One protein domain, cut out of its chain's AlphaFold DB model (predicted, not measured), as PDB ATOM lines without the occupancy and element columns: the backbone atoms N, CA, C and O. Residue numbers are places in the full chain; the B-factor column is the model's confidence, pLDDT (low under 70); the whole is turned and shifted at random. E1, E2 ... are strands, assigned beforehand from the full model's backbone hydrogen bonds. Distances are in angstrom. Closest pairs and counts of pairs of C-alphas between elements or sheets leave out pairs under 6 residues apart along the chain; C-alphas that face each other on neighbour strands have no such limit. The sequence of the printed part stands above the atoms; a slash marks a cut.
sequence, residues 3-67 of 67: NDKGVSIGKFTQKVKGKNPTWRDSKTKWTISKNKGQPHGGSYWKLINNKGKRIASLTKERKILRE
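AT A GLANCE: This is residues 3 to 67 of the 67 residues of an uncharacterized protein of Staphylococcus aureus (UniProt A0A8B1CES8). Little of this domain is regular structure: it is one strongly twisted sheet of six short strands, a meander, each strand the antiparallel neighbour of the one before. The 65 printed residues, class all strand, have 24 in E1 to E6, in that order along the chain and across the sheet, with no named helix. It is compact, radius of gyration of the C-alphas 11.0 A, spanning 29 by 29 by 20 A.

HOW THE PARTS SIT: Start at edge strand E1, residues 12 to 15; E2, residues 22 to 25, makes a hairpin with it, N 24 and O 14 at 2.8 A. Then come E3, residues 31 to 34, N 23 and O 32 at 2.9 A; E4, residues 45 to 48, N 31 and O 48 at 2.8 A; E5, residues 54 to 58, N 58 and O 45 at 2.8 A; and edge strand E6, residues 64 to 66, N 57 and O 66 at 2.7 A. E1 and E6 are apart.

IN THESE COORDINATES: Find E1's beginning, C-alpha 12, at (51.970, 34.354, 15.045). E5 runs 11.0 A. E6 ends at C-alpha 66, (41.998, 34.394, 31.828).

THE WHOLE: The farthest C-alphas, Asp 4 and Gly 18, are 32.3 A apart. The printed part has no cut and no long link. Residues 3 to 6 and 39 have pLDDT under 70.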
ATOM      1  N   ASN A   3      54.964  35.089  28.859       56.41
ATOM      2  CA  ASN A   3      55.870  35.768  29.770       56.41
ATOM      3  C   ASN A   3      54.951  36.434  30.813       56.41
ATOM      4  O   ASN A   3      53.782  36.656  30.497       56.41
ATOM      5  N   ASP A   4      55.450  36.863  31.973       54.03
ATOM      6  CA  ASP A   4      54.648  37.620  32.965       54.03
ATOM      7  C   ASP A   4      53.966  38.884  32.393       54.03
ATOM      8  O   ASP A   4      53.060  39.456  32.988       54.03
ATOM      9  N   LYS A   5      54.368  39.311  31.185       59.03
ATOM     10  CA  LYS A   5      53.818  40.448  30.431       59.03
ATOM     11  C   LYS A   5      52.775  40.072  29.358       59.03
ATOM     12  O   LYS A   5      52.266  40.962  28.679       59.03
ATOM     13  N   GLY A   6      52.465  38.786  29.159       66.62
ATOM     14  CA  GLY A   6      51.482  38.301  28.179       66.62
ATOM     15  C   GLY A   6      52.035  37.352  27.107       66.62
ATOM     16  O   GLY A   6      53.038  36.664  27.293       66.62
ATOM     17  N   VAL A   7      51.346  37.279  25.965       74.25
ATOM     18  CA  VAL A   7      51.697  36.394  24.837       74.25
ATOM     19  C   VAL A   7      52.655  37.113  23.884       74.25
ATOM     20  O   VAL A   7      52.429  38.263  23.529       74.25
ATOM     21  N   SER A   8      53.712  36.443  23.412       76.19
ATOM     22  CA  SER A   8      54.634  37.000  22.402       76.19
ATOM     23  C   SER A   8      54.066  36.863  20.982       76.19
ATOM     24  O   SER A   8      54.238  35.844  20.316       76.19
ATOM     25  N   ILE A   9      53.374  37.899  20.514       72.06
ATOM     26  CA  ILE A   9      52.398  37.802  19.409       72.06
ATOM     27  C   ILE A   9      53.021  37.974  18.032       72.06
ATOM     28  O   ILE A   9      52.522  37.412  17.062       72.06
ATOM     29  N   GLY A  10      54.154  38.676  17.953       79.19
ATOM     30  CA  GLY A  10      54.940  38.795  16.721       79.19
ATOM     31  C   GLY A  10      55.396  37.447  16.152       79.19
ATOM     32  O   GLY A  10      55.852  37.387  15.021       79.19
ATOM     33  N   LYS A  11      55.238  36.353  16.908       85.38
ATOM     34  CA  LYS A  11      55.516  34.986  16.457       85.38
ATOM     35  C   LYS A  11      54.373  34.378  15.635       85.38
ATOM     36  O   LYS A  11      54.617  33.480  14.841       85.38
ATOM     37  N   PHE A  12      53.136  34.864  15.777       89.44
ATOM     38  CA  PHE A  12      51.970  34.354  15.045       89.44
ATOM     39  C   PHE A  12      51.819  35.060  13.694       89.44
ATOM     40  O   PHE A  12      50.940  35.898  13.502       89.44
ATOM     41  N   THR A  13      52.693  34.728  12.748       89.88
ATOM     42  CA  THR A  13      52.738  35.368  11.423       89.88
ATOM     43  C   THR A  13      52.012  34.565  10.347       89.88
ATOM     44  O   THR A  13      51.557  35.128   9.352       89.88
ATOM     45  N   GLN A  14      51.832  33.256  10.543       92.88
ATOM     46  CA  GLN A  14      51.239  32.390   9.526       92.88
ATOM     47  C   GLN A  14      49.714  32.370   9.629       92.88
ATOM     48  O   GLN A  14      49.152  31.749  10.531       92.88
ATOM     49  N   LYS A  15      49.020  33.014   8.687       92.12
ATOM     50  CA  LYS A  15      47.555  32.946   8.602       92.12
ATOM     51  C   LYS A  15      47.104  31.530   8.228       92.12
ATOM     52  O   LYS A  15      47.557  30.966   7.234       92.12
ATOM     53  N   VAL A  16      46.168  30.972   8.989       90.81
ATOM     54  CA  VAL A  16      45.572  29.658   8.710       90.81
ATOM     55  C   VAL A  16      44.364  29.843   7.788       90.81
ATOM     56  O   VAL A  16      43.360  30.436   8.188       90.81
ATOM     57  N   LYS A  17      44.463  29.363   6.541       88.12
ATOM     58  CA  LYS A  17      43.367  29.413   5.553       88.12
ATOM     59  C   LYS A  17      42.184  28.534   5.993       88.12
ATOM     60  O   LYS A  17      42.371  27.544   6.695       88.12
ATOM     61  N   GLY A  18      40.966  28.917   5.600       86.88
ATOM     62  CA  GLY A  18      39.738  28.152   5.871       86.88
ATOM     63  C   GLY A  18      39.249  28.174   7.326       86.88
ATOM     64  O   GLY A  18      38.274  27.506   7.654       86.88
ATOM     65  N   LYS A  19      39.894  28.941   8.215       82.44
ATOM     66  CA  LYS A  19      39.462  29.121   9.608       82.44
ATOM     67  C   LYS A  19      39.040  30.565   9.871       82.44
ATOM     68  O   LYS A  19      39.427  31.483   9.150       82.44
ATOM     69  N   ASN A  20      38.286  30.761  10.961       84.06
ATOM     70  CA  ASN A  20      38.101  32.088  11.569       84.06
ATOM     71  C   ASN A  20      39.467  32.774  11.703       84.06
ATOM     72  O   ASN A  20      40.425  32.019  11.867       84.06
ATOM     73  N   PRO A  21      39.605  34.118  11.679       90.81
ATOM     74  CA  PRO A  21      40.915  34.768  11.673       90.81
ATOM     75  C   PRO A  21      41.847  34.152  12.720       90.81
ATOM     76  O   PRO A  21      41.647  34.316  13.926       90.81
ATOM     77  N   THR A  22      42.786  33.341  12.231       93.19
ATOM     78  CA  THR A  22      43.643  32.470  13.028       93.19
ATOM     79  C   THR A  22      45.046  32.586  12.483       93.19
ATOM     80  O   THR A  22      45.264  32.439  11.278       93.19
ATOM     81  N   TRP A  23      45.988  32.827  13.379       92.94
ATOM     82  CA  TRP A  23      47.401  32.910  13.063       92.94
ATOM     83  C   TRP A  23      48.155  31.864  13.861       92.94
ATOM     84  O   TRP A  23      47.791  31.560  14.997       92.94
ATOM     85  N   ARG A  24      49.190  31.299  13.254       93.00
ATOM     86  CA  ARG A  24      50.013  30.225  13.792       93.00
ATOM     87  C   ARG A  24      51.439  30.712  13.977       93.00
ATOM     88  O   ARG A  24      51.973  31.418  13.122       93.00
ATOM     89  N   ASP A  25      52.041  30.301  15.083       92.25
ATOM     90  CA  ASP A  25      53.486  30.373  15.258       92.25
ATOM     91  C   ASP A  25      54.149  29.178  14.567       92.25
ATOM     92  O   ASP A  25      53.848  28.017  14.864       92.25
ATOM     93  N   SER A  26      55.061  29.456  13.636       88.38
ATOM     94  CA  SER A  26      55.769  28.431  12.869       88.38
ATOM     95  C   SER A  26      56.683  27.572  13.745       88.38
ATOM     96  O   SER A  26      56.868  26.395  13.419       88.38
ATOM     97  N   LYS A  27      57.195  28.117  14.861       89.31
ATOM     98  CA  LYS A  27      58.126  27.428  15.764       89.31
ATOM     99  C   LYS A  27      57.406  26.438  16.669       89.31
ATOM    100  O   LYS A  27      57.715  25.254  16.665       89.31
ATOM    101  N   THR A  28      56.422  26.902  17.430       89.38
ATOM    102  CA  THR A  28      55.749  26.057  18.438       89.38
ATOM    103  C   THR A  28      54.483  25.388  17.935       89.38
ATOM    104  O   THR A  28      53.949  24.508  18.604       89.38
ATOM    105  N   LYS A  29      53.984  25.802  16.766       90.75
ATOM    106  CA  LYS A  29      52.707  25.374  16.183       90.75
ATOM    107  C   LYS A  29      51.465  25.819  16.957       90.75
ATOM    108  O   LYS A  29      50.370  25.386  16.602       90.75
ATOM    109  N   TRP A  30      51.610  26.690  17.953       93.00
ATOM    110  CA  TRP A  30      50.479  27.284  18.662       93.00
ATOM    111  C   TRP A  30      49.705  28.214  17.738       93.00
ATOM    112  O   TRP A  30      50.239  28.716  16.745       93.00
ATOM    113  N   THR A  31      48.443  28.471  18.074       92.38
ATOM    114  CA  THR A  31      47.589  29.374  17.302       92.38
ATOM    115  C   THR A  31      46.889  30.401  18.182       92.38
ATOM    116  O   THR A  31      46.522  30.123  19.322       92.38
ATOM    117  N   ILE A  32      46.687  31.595  17.633       91.75
ATOM    118  CA  ILE A  32      45.733  32.573  18.149       91.75
ATOM    119  C   ILE A  32      44.543  32.615  17.207       91.75
ATOM    120  O   ILE A  32      44.726  32.707  15.997       91.75
ATOM    121  N   SER A  33      43.331  32.546  17.742       91.88
ATOM    122  CA  SER A  33      42.103  32.601  16.948       91.88
ATOM    123  C   SER A  33      41.175  33.678  17.477       91.88
ATOM    124  O   SER A  33      41.020  33.825  18.692       91.88
ATOM    125  N   LYS A  34      40.561  34.453  16.580       90.19
ATOM    126  CA  LYS A  34      39.584  35.472  16.972       90.19
ATOM    127  C   LYS A  34      38.400  34.783  17.640       90.19
ATOM    128  O   LYS A  34      37.929  33.747  17.162       90.19
ATOM    129  N   ASN A  35      37.914  35.347  18.738       87.44
ATOM    130  CA  ASN A  35      36.690  34.866  19.351       87.44
ATOM    131  C   ASN A  35      35.520  35.054  18.367       87.44
ATOM    132  O   ASN A  35      35.464  36.051  17.646       87.44
ATOM    133  N   LYS A  36      34.627  34.064  18.291       80.56
ATOM    134  CA  LYS A  36      33.384  34.162  17.516       80.56
ATOM    135  C   LYS A  36      32.281  34.614  18.469       80.56
ATOM    136  O   LYS A  36      32.194  34.067  19.564       80.56
ATOM    137  N   GLY A  37      31.458  35.567  18.041       76.88
ATOM    138  CA  GLY A  37      30.363  36.114  18.844       76.88
ATOM    139  C   GLY A  37      30.746  37.355  19.650       76.88
ATOM    140  O   GLY A  37      31.839  37.910  19.494       76.88
ATOM    141  N   GLN A  38      29.812  37.808  20.484       75.12
ATOM    142  CA  GLN A  38      29.977  39.014  21.283       75.12
ATOM    143  C   GLN A  38      31.021  38.764  22.388       75.12
ATOM    144  O   GLN A  38      30.943  37.764  23.109       75.12
ATOM    145  N   PRO A  39      32.051  39.616  22.511       68.50
ATOM    146  CA  PRO A  39      33.091  39.427  23.509       68.50
ATOM    147  C   PRO A  39      32.541  39.731  24.909       68.50
ATOM    148  O   PRO A  39      32.561  40.871  25.359       68.50
ATOM    149  N   HIS A  40      32.093  38.706  25.630       70.00
ATOM    150  CA  HIS A  40      31.766  38.840  27.050       70.00
ATOM    151  C   HIS A  40      33.054  39.111  27.845       70.00
ATOM    152  O   HIS A  40      34.044  38.374  27.712       70.00
ATOM    153  N   GLY A  41      33.059  40.199  28.621       75.75
ATOM    154  CA  GLY A  41      34.165  40.579  29.505       75.75
ATOM    155  C   GLY A  41      35.475  40.937  28.792       75.75
ATOM    156  O   GLY A  41      36.542  40.696  29.337       75.75
ATOM    157  N   GLY A  42      35.431  41.431  27.548       80.44
ATOM    158  CA  GLY A  42      36.636  41.868  26.822       80.44
ATOM    159  C   GLY A  42      37.443  40.748  26.148       80.44
ATOM    160  O   GLY A  42      38.510  41.009  25.589       80.44
ATOM    161  N   SER A  43      36.943  39.507  26.146       84.62
ATOM    162  CA  SER A  43      37.618  38.369  25.503       84.62
ATOM    163  C   SER A  43      37.550  38.428  23.969       84.62
ATOM    164  O   SER A  43      36.527  38.125  23.354       84.62
ATOM    165  N   TYR A  44      38.666  38.782  23.330       88.75
ATOM    166  CA  TYR A  44      38.744  39.021  21.886       88.75
ATOM    167  C   TYR A  44      39.513  37.932  21.128       88.75
ATOM    168  O   TYR A  44      39.121  37.556  20.023       88.75
ATOM    169  N   TRP A  45      40.583  37.389  21.713       89.75
ATOM    170  CA  TRP A  45      41.374  36.303  21.122       89.75
ATOM    171  C   TRP A  45      41.369  35.063  22.018       89.75
ATOM    172  O   TRP A  45      41.181  35.143  23.230       89.75
ATOM    173  N   LYS A  46      41.603  33.900  21.417       90.12
ATOM    174  CA  LYS A  46      41.844  32.626  22.099       90.12
ATOM    175  C   LYS A  46      43.265  32.193  21.798       90.12
ATOM    176  O   LYS A  46      43.628  32.133  20.624       90.12
ATOM    177  N   LEU A  47      44.032  31.874  22.832       91.44
ATOM    178  CA  LEU A  47      45.314  31.203  22.691       91.44
ATOM    179  C   LEU A  47      45.083  29.695  22.748       91.44
ATOM    180  O   LEU A  47      44.448  29.183  23.673       91.44
ATOM    181  N   ILE A  48      45.578  29.001  21.736       91.94
ATOM    182  CA  ILE A  48      45.380  27.574  21.533       91.94
ATOM    183  C   ILE A  48      46.760  26.944  21.368       91.94
ATOM    184  O   ILE A  48      47.558  27.381  20.535       91.94
ATOM    185  N   ASN A  49      47.048  25.922  22.165       91.69
ATOM    186  CA  ASN A  49      48.322  25.223  22.094       91.69
ATOM    187  C   ASN A  49      48.445  24.388  20.803       91.69
ATOM    188  O   ASN A  49      47.511  24.256  20.008       91.69
ATOM    189  N   ASN A  50      49.612  23.783  20.596       90.31
ATOM    190  CA  ASN A  50      49.875  22.884  19.468       90.31
ATOM    191  C   ASN A  50      48.969  21.640  19.412       90.31
ATOM    192  O   ASN A  50      48.863  21.030  18.353       90.31
ATOM    193  N   LYS A  51      48.310  21.277  20.520       90.44
ATOM    194  CA  LYS A  51      47.347  20.168  20.606       90.44
ATOM    195  C   LYS A  51      45.907  20.596  20.293       90.44
ATOM    196  O   LYS A  51      45.001  19.778  20.379       90.44
ATOM    197  N   GLY A  52      45.665  21.869  19.970       90.00
ATOM    198  CA  GLY A  52      44.317  22.381  19.713       90.00
ATOM    199  C   GLY A  52      43.510  22.710  20.976       90.00
ATOM    200  O   GLY A  52      42.352  23.108  20.866       90.00
ATOM    201  N   LYS A  53      44.107  22.608  22.171       91.12
ATOM    202  CA  LYS A  53      43.463  22.973  23.439       91.12
ATOM    203  C   LYS A  53      43.611  24.473  23.689       91.12
ATOM    204  O   LYS A  53      44.710  25.022  23.593       91.12
ATOM    205  N   ARG A  54      42.508  25.136  24.044       90.62
ATOM    206  CA  ARG A  54      42.530  26.517  24.543       90.62
ATOM    207  C   ARG A  54      43.209  26.554  25.910       90.62
ATOM    208  O   ARG A  54      42.880  25.747  26.771       90.62
ATOM    209  N   ILE A  55      44.124  27.497  26.075       90.25
ATOM    210  CA  ILE A  55      44.909  27.682  27.307       90.25
ATOM    211  C   ILE A  55      44.826  29.102  27.863       90.25
ATOM    212  O   ILE A  55      45.310  29.344  28.953       90.25
ATOM    213  N   ALA A  56      44.308  30.049  27.073       88.88
ATOM    214  CA  ALA A  56      44.011  31.386  27.553       88.88
ATOM    215  C   ALA A  56      43.000  32.095  26.649       88.88
ATOM    216  O   ALA A  56      42.825  31.794  25.460       88.88
ATOM    217  N   SER A  57      42.350  33.098  27.221       88.81
ATOM    218  CA  SER A  57      41.629  34.151  26.513       88.81
ATOM    219  C   SER A  57      42.444  35.420  26.581       88.81
ATOM    220  O   SER A  57      42.982  35.738  27.637       88.81
ATOM    221  N   LEU A  58      42.477  36.170  25.489       88.44
ATOM    222  CA  LEU A  58      43.192  37.432  25.434       88.44
ATOM    223  C   LEU A  58      42.240  38.583  25.119       88.44
ATOM    224  O   LEU A  58      41.225  38.400  24.438       88.44
ATOM    225  N   THR A  59      42.592  39.777  25.582       87.38
ATOM    226  CA  THR A  59      41.910  41.033  25.239       87.38
ATOM    227  C   THR A  59      42.136  41.409  23.773       87.38
ATOM    228  O   THR A  59      42.898  40.749  23.068       87.38
ATOM    229  N   LYS A  60      41.515  42.487  23.272       84.25
ATOM    230  CA  LYS A  60      41.782  43.002  21.910       84.25
ATOM    231  C   LYS A  60      43.250  43.407  21.722       84.25
ATOM    232  O   LYS A  60      43.827  43.124  20.673       84.25
ATOM    233  N   GLU A  61      43.849  43.969  22.771       82.44
ATOM    234  CA  GLU A  61      45.285  44.269  22.907       82.44
ATOM    235  C   GLU A  61      46.145  43.021  23.109       82.44
ATOM    236  O   GLU A  61      47.368  43.104  23.165       82.44
ATOM    237  N   ARG A  62      45.498  41.853  23.187       77.12
ATOM    238  CA  ARG A  62      46.104  40.530  23.263       77.12
ATOM    239  C   ARG A  62      46.900  40.273  24.556       77.12
ATOM    240  O   ARG A  62      47.787  39.419  24.587       77.12
ATOM    241  N   LYS A  63      46.529  40.962  25.636       82.31
ATOM    242  CA  LYS A  63      46.931  40.634  27.012       82.31
ATOM    243  C   LYS A  63      46.128  39.441  27.508       82.31
ATOM    244  O   LYS A  63      44.982  39.278  27.092       82.31
ATOM    245  N   ILE A  64      46.707  38.624  28.384       82.94
ATOM    246  CA  ILE A  64      45.988  37.505  29.000       82.94
ATOM    247  C   ILE A  64      44.879  38.077  29.879       82.94
ATOM    248  O   ILE A  64      45.115  38.964  30.689       82.94
ATOM    249  N   LEU A  65      43.663  37.596  29.653       81.00
ATOM    250  CA  LEU A  65      42.476  37.964  30.415       81.00
ATOM    251  C   LEU A  65      42.107  36.869  31.424       81.00
ATOM    252  O   LEU A  65      41.644  37.170  32.514       81.00
ATOM    253  N   ARG A  66      42.260  35.601  31.025       78.88
ATOM    254  CA  ARG A  66      41.998  34.394  31.828       78.88
ATOM    255  C   ARG A  66      42.686  33.199  31.176       78.88
ATOM    256  O   ARG A  66      42.746  33.172  29.941       78.88
ATOM    257  N   GLU A  67      43.152  32.246  31.969       75.69
ATOM    258  CA  GLU A  67      43.731  30.973  31.509       75.69
ATOM    259  C   GLU A  67      42.651  29.892  31.368       75.69
ATOM    260  O   GLU A  67      41.787  29.790  32.267       75.69
TER     261      GLU A  67